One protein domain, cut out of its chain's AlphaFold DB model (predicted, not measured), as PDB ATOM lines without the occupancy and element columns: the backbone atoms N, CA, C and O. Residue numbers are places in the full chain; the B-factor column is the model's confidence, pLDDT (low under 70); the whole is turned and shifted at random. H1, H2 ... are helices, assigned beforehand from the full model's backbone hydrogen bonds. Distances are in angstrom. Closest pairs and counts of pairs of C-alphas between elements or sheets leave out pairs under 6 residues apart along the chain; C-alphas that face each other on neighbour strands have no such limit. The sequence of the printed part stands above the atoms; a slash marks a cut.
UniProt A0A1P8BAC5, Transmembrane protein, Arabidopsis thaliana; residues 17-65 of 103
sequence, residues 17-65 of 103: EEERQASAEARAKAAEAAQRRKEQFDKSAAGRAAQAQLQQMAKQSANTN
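Overview. This is residues 17 to 65 of the 103 residues of the protein "Transmembrane protein" of Arabidopsis thaliana (UniProt A0A1P8BAC5). Two helices meet end to end at a corner and make an L, with the longer H1 as one arm, H2 as the other, and Ser 44 as the link at the corner. Away from the corner the arms spread apart, and residues 17 to 37 and 52 to 65 stand free. The printed part has 49 residues, with two named helices, H1 then H2, and no named strand; the class is all helix. The whole is extended, with a radius of gyration of the C-alphas of 17.4 A, and flat, spanning 52 by 28 by 7 A.

Along the chain. H1, the longest helix, holds residues 17 to 43 and measures 38.4 A from first to last C-alpha. It begins with C-alpha 17 at (373.873, 95.198, 96.131) and ends with C-alpha 43 at (399.963, 78.046, 73.810). H2 holds residues 45 to 63 and measures 26.8 A; its last C-alpha, 63, is at (397.024, 52.746, 86.006).

Arrangement. H1 and H2 only just touch, with 3 pairs of C-alphas within 8 A, and they touch only at the corner by their link. H1 touches H2 with residues 41 to 42 alone, and H2 touches H1 with residues 47 to 51 alone. The closest C-alphas of the two helices are those of Phe 41 and Gly 47, 5.1 A apart. Their lines are about perpendicular, at 86 degrees, and their centres are 26.7 A apart. In H2 every O i to N i+4 pair is within hydrogen-bond range; in H1 22 of 23 are.

Size, cuts and confidence. The two C-alphas farthest apart are those of Glu 18 and Thr 64, at 52.0 A. The printed part has no cut, and the link from H1 to H2 is tight, with 1 residue. The mean pLDDT of the printed part is 75.9; residues 17 to 26 and 60 to 65 are under 70, where the model's confidence is low.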
ATOM      1  N   GLU A  17     373.746  95.728  97.485       59.05
ATOM      2  CA  GLU A  17     373.873  95.198  96.131       59.05
ATOM      3  C   GLU A  17     375.022  95.862  95.355       59.05
ATOM      4  O   GLU A  17     375.813  95.146  94.740       59.05
ATOM      5  N   GLU A  18     375.221  97.179  95.488       60.41
ATOM      6  CA  GLU A  18     376.362  97.889  94.876       60.41
ATOM      7  C   GLU A  18     377.728  97.389  95.390       60.41
ATOM      8  O   GLU A  18     378.651  97.159  94.607       60.41
ATOM      9  N   GLU A  19     377.875  97.128  96.696       57.45
ATOM     10  CA  GLU A  19     379.146  96.640  97.265       57.45
ATOM     11  C   GLU A  19     379.500  95.216  96.778       57.45
ATOM     12  O   GLU A  19     380.674  94.865  96.584       57.45
ATOM     13  N   ARG A  20     378.476  94.390  96.509       61.08
ATOM     14  CA  ARG A  20     378.654  93.066  95.899       61.08
ATOM     15  C   ARG A  20     379.155  93.184  94.457       61.08
ATOM     16  O   ARG A  20     379.997  92.376  94.060       61.08
ATOM     17  N   GLN A  21     378.675  94.175  93.704       59.42
ATOM     18  CA  GLN A  21     379.107  94.423  92.327       59.42
ATOM     19  C   GLN A  21     380.588  94.830  92.276       59.42
ATOM     20  O   GLN A  21     381.367  94.176  91.582       59.42
ATOM     21  N   ALA A  22     381.020  95.773  93.119       60.65
ATOM     22  CA  ALA A  22     382.418  96.221  93.153       60.65
ATOM     23  C   ALA A  22     383.414  95.086  93.495       60.65
ATOM     24  O   ALA A  22     384.498  94.978  92.913       60.65
ATOM     25  N   SER A  23     383.038  94.185  94.411       62.13
ATOM     26  CA  SER A  23     383.867  93.020  94.768       62.13
ATOM     27  C   SER A  23     383.951  91.980  93.645       62.13
ATOM     28  O   SER A  23     384.988  91.325  93.472       62.13
ATOM     29  N   ALA A  24     382.867  91.804  92.883       67.16
ATOM     30  CA  ALA A  24     382.837  90.897  91.742       67.16
ATOM     31  C   ALA A  24     383.753  91.398  90.616       67.16
ATOM     32  O   ALA A  24     384.517  90.606  90.064       67.16
ATOM     33  N   GLU A  25     383.759  92.705  90.344       68.06
ATOM     34  CA  GLU A  25     384.622  93.315  89.326       68.06
ATOM     35  C   GLU A  25     386.113  93.210  89.675       68.06
ATOM     36  O   GLU A  25     386.930  92.869  88.816       68.06
ATOM     37  N   ALA A  26     386.489  93.409  90.944       69.27
ATOM     38  CA  ALA A  26     387.878  93.253  91.381       69.27
ATOM     39  C   ALA A  26     388.390  91.812  91.189       69.27
ATOM     40  O   ALA A  26     389.519  91.599  90.729       69.27
ATOM     41  N   ARG A  27     387.548  90.810  91.484       70.08
ATOM     42  CA  ARG A  27     387.865  89.396  91.226       70.08
ATOM     43  C   ARG A  27     387.892  89.080  89.734       70.08
ATOM     44  O   ARG A  27     388.801  88.376  89.304       70.08
ATOM     45  N   ALA A  28     386.952  89.612  88.957       74.49
ATOM     46  CA  ALA A  28     386.896  89.418  87.510       74.49
ATOM     47  C   ALA A  28     388.155  89.965  86.827       74.49
ATOM     48  O   ALA A  28     388.778  89.259  86.038       74.49
ATOM     49  N   LYS A  29     388.613  91.164  87.208       73.57
ATOM     50  CA  LYS A  29     389.833  91.773  86.660       73.57
ATOM     51  C   LYS A  29     391.096  90.980  87.008       73.57
ATOM     52  O   LYS A  29     391.982  90.824  86.167       73.57
ATOM     53  N   ALA A  30     391.183  90.451  88.231       76.89
ATOM     54  CA  ALA A  30     392.297  89.593  88.640       76.89
ATOM     55  C   ALA A  30     392.280  88.235  87.912       76.89
ATOM     56  O   ALA A  30     393.325  87.766  87.454       76.89
ATOM     57  N   ALA A  31     391.099  87.629  87.764       79.47
ATOM     58  CA  ALA A  31     390.916  86.380  87.033       79.47
ATOM     59  C   ALA A  31     391.243  86.544  85.541       79.47
ATOM     60  O   ALA A  31     391.958  85.713  84.987       79.47
ATOM     61  N   GLU A  32     390.813  87.642  84.911       79.22
ATOM     62  CA  GLU A  32     391.109  87.939  83.507       79.22
ATOM     63  C   GLU A  32     392.619  88.114  83.281       79.22
ATOM     64  O   GLU A  32     393.194  87.530  82.358       79.22
ATOM     65  N   ALA A  33     393.301  88.857  84.160       81.63
ATOM     66  CA  ALA A  33     394.750  89.038  84.074       81.63
ATOM     67  C   ALA A  33     395.519  87.712  84.246       81.63
ATOM     68  O   ALA A  33     396.513  87.477  83.552       81.63
ATOM     69  N   ALA A  34     395.058  86.828  85.136       81.44
ATOM     70  CA  ALA A  34     395.639  85.497  85.312       81.44
ATOM     71  C   ALA A  34     395.354  84.576  84.112       81.44
ATOM     72  O   ALA A  34     396.244  83.841  83.676       81.44
ATOM     73  N   GLN A  35     394.151  84.654  83.537       83.26
ATOM     74  CA  GLN A  35     393.754  83.856  82.383       83.26
ATOM     75  C   GLN A  35     394.602  84.194  81.153       83.26
ATOM     76  O   GLN A  35     395.152  83.284  80.539       83.26
ATOM     77  N   ARG A  36     394.823  85.482  80.851       83.98
ATOM     78  CA  ARG A  36     395.680  85.887  79.720       83.98
ATOM     79  C   ARG A  36     397.105  85.332  79.828       83.98
ATOM     80  O   ARG A  36     397.691  84.942  78.820       83.98
ATOM     81  N   ARG A  37     397.668  85.264  81.044       81.43
ATOM     82  CA  ARG A  37     398.999  84.668  81.284       81.43
ATOM     83  C   ARG A  37     398.985  83.157  81.077       81.43
ATOM     84  O   ARG A  37     399.895  82.615  80.452       81.43
ATOM     85  N   LYS A  38     397.947  82.483  81.574       82.60
ATOM     86  CA  LYS A  38     397.784  81.039  81.409       82.60
ATOM     87  C   LYS A  38     397.594  80.651  79.941       82.60
ATOM     88  O   LYS A  38     398.258  79.733  79.485       82.60
ATOM     89  N   GLU A  39     396.799  81.398  79.179       84.93
ATOM     90  CA  GLU A  39     396.592  81.158  77.744       84.93
ATOM     91  C   GLU A  39     397.889  81.265  76.933       84.93
ATOM     92  O   GLU A  39     398.117  80.474  76.017       84.93
ATOM     93  N   GLN A  40     398.765  82.220  77.263       87.40
ATOM     94  CA  GLN A  40     400.083  82.333  76.631       87.40
ATOM     95  C   GLN A  40     400.995  81.162  77.009       87.40
ATOM     96  O   GLN A  40     401.694  80.629  76.144       87.40
ATOM     97  N   PHE A  41     400.966  80.729  78.271       85.06
ATOM     98  CA  PHE A  41     401.732  79.573  78.732       85.06
ATOM     99  C   PHE A  41     401.254  78.277  78.063       85.06
ATOM    100  O   PHE A  41     402.071  77.575  77.475       85.06
ATOM    101  N   ASP A  42     399.944  78.010  78.058       83.58
ATOM    102  CA  ASP A  42     399.334  76.832  77.428       83.58
ATOM    103  C   ASP A  42     399.570  76.802  75.907       83.58
ATOM    104  O   ASP A  42     399.777  75.736  75.321       83.58
ATOM    105  N   LYS A  43     399.600  77.965  75.237       86.73
ATOM    106  CA  LYS A  43     399.963  78.046  73.810       86.73
ATOM    107  C   LYS A  43     401.453  77.800  73.563       86.73
ATOM    108  O   LYS A  43     401.788  77.269  72.501       86.73
ATOM    109  N   SER A  44     402.317  78.163  74.509       86.46
ATOM    110  CA  SER A  44     403.771  78.010  74.402       86.46
ATOM    111  C   SER A  44     404.196  76.538  74.429       86.46
ATOM    112  O   SER A  44     403.552  75.693  75.050       86.46
ATOM    113  N   ALA A  45     405.329  76.222  73.791       84.40
ATOM    114  CA  ALA A  45     405.871  74.858  73.754       84.40
ATOM    115  C   ALA A  45     406.096  74.273  75.162       84.40
ATOM    116  O   ALA A  45     405.813  73.099  75.399       84.40
ATOM    117  N   ALA A  46     406.532  75.112  76.109       86.67
ATOM    118  CA  ALA A  46     406.731  74.726  77.503       86.67
ATOM    119  C   ALA A  46     405.427  74.303  78.197       86.67
ATOM    120  O   ALA A  46     405.410  73.279  78.877       86.67
ATOM    121  N   GLY A  47     404.325  75.039  78.000       86.89
ATOM    122  CA  GLY A  47     403.043  74.695  78.617       86.89
ATOM    123  C   GLY A  47     402.438  73.428  78.035       86.89
ATOM    124  O   GLY A  47     401.986  72.572  78.792       86.89
ATOM    125  N   ARG A  48     402.541  73.224  76.715       86.41
ATOM    126  CA  ARG A  48     402.122  71.960  76.085       86.41
ATOM    127  C   ARG A  48     402.937  70.769  76.581       86.41
ATOM    128  O   ARG A  48     402.362  69.720  76.856       86.41
ATOM    129  N   ALA A  49     404.254  70.923  76.726       87.70
ATOM    130  CA  ALA A  49     405.110  69.875  77.273       87.70
ATOM    131  C   ALA A  49     404.766  69.575  78.741       87.70
ATOM    132  O   ALA A  49     404.633  68.409  79.105       87.70
ATOM    133  N   ALA A  50     404.544  70.606  79.563       87.72
ATOM    134  CA  ALA A  50     404.122  70.444  80.952       87.72
ATOM    135  C   ALA A  50     402.758  69.747  81.049       87.72
ATOM    136  O   ALA A  50     402.600  68.807  81.824       87.72
ATOM    137  N   GLN A  51     401.785  70.137  80.222       85.98
ATOM    138  CA  GLN A  51     400.477  69.490  80.178       85.98
ATOM    139  C   GLN A  51     400.586  68.032  79.713       85.98
ATOM    140  O   GLN A  51     399.939  67.164  80.293       85.98
ATOM    141  N   ALA A  52     401.421  67.740  78.714       86.34
ATOM    142  CA  ALA A  52     401.662  66.378  78.246       86.34
ATOM    143  C   ALA A  52     402.310  65.512  79.335       86.34
ATOM    144  O   ALA A  52     401.844  64.400  79.574       86.34
ATOM    145  N   GLN A  53     403.315  66.033  80.045       84.81
ATOM    146  CA  GLN A  53     403.939  65.340  81.174       84.81
ATOM    147  C   GLN A  53     402.936  65.104  82.302       84.81
ATOM    148  O   GLN A  53     402.823  63.980  82.781       84.81
ATOM    149  N   LEU A  54     402.139  66.112  82.672       84.92
ATOM    150  CA  LEU A  54     401.089  65.975  83.685       84.92
ATOM    151  C   LEU A  54     400.028  64.950  83.272       84.92
ATOM    152  O   LEU A  54     399.606  64.146  84.096       84.92
ATOM    153  N   GLN A  55     399.619  64.924  82.002       85.59
ATOM    154  CA  GLN A  55     398.671  63.935  81.490       85.59
ATOM    155  C   GLN A  55     399.269  62.526  81.442       85.59
ATOM    156  O   GLN A  55     398.573  61.562  81.750       85.59
ATOM    157  N   GLN A  56     400.539  62.379  81.059       82.77
ATOM    158  CA  GLN A  56     401.240  61.094  81.080       82.77
ATOM    159  C   GLN A  56     401.400  60.585  82.511       82.77
ATOM    160  O   GLN A  56     401.066  59.435  82.780       82.77
ATOM    161  N   MET A  57     401.815  61.451  83.437       78.48
ATOM    162  CA  MET A  57     401.898  61.141  84.862       78.48
ATOM    163  C   MET A  57     400.527  60.808  85.446       78.48
ATOM    164  O   MET A  57     400.432  59.865  86.217       78.48
ATOM    165  N   ALA A  58     399.461  61.516  85.059       77.92
ATOM    166  CA  ALA A  58     398.098  61.225  85.501       77.92
ATOM    167  C   ALA A  58     397.585  59.881  84.957       77.92
ATOM    168  O   ALA A  58     396.936  59.125  85.674       77.92
ATOM    169  N   LYS A  59     397.900  59.544  83.701       76.63
ATOM    170  CA  LYS A  59     397.577  58.231  83.116       76.63
ATOM    171  C   LYS A  59     398.382  57.111  83.770       76.63
ATOM    172  O   LYS A  59     397.845  56.028  83.990       76.63
ATOM    173  N   GLN A  60     399.647  57.372  84.089       67.81
ATOM    174  CA  GLN A  60     400.498  56.429  84.798       67.81
ATOM    175  C   GLN A  60     400.006  56.236  86.238       67.81
ATOM    176  O   GLN A  60     399.788  55.107  86.649       67.81
ATOM    177  N   SER A  61     399.721  57.306  86.984       63.74
ATOM    178  CA  SER A  61     399.240  57.208  88.367       63.74
ATOM    179  C   SER A  61     397.861  56.549  88.469       63.74
ATOM    180  O   SER A  61     397.621  55.775  89.400       63.74
ATOM    181  N   ALA A  62     396.985  56.778  87.482       62.66
ATOM    182  CA  ALA A  62     395.691  56.109  87.387       62.66
ATOM    183  C   ALA A  62     395.806  54.607  87.066       62.66
ATOM    184  O   ALA A  62     394.936  53.837  87.471       62.66
ATOM    185  N   ASN A  63     396.861  54.159  86.369       59.57
ATOM    186  CA  ASN A  63     397.024  52.746  86.006       59.57
ATOM    187  C   ASN A  63     397.934  51.940  86.953       59.57
ATOM    188  O   ASN A  63     397.809  50.716  86.998       59.57
ATOM    189  N   THR A  64     398.797  52.581  87.751       58.98
ATOM    190  CA  THR A  64     399.796  51.863  88.568       58.98
ATOM    191  C   THR A  64     399.259  51.226  89.848       58.98
ATOM    192  O   THR A  64     400.012  50.559  90.551       58.98
ATOM    193  N   ASN A  65     397.968  51.370  90.156       55.28
ATOM    194  CA  ASN A  65     397.391  50.871  91.410       55.28
ATOM    195  C   ASN A  65     396.456  49.665  91.248       55.28
ATOM    196  O   ASN A  65     395.656  49.375  92.134       55.28
TER     197      ASN A  65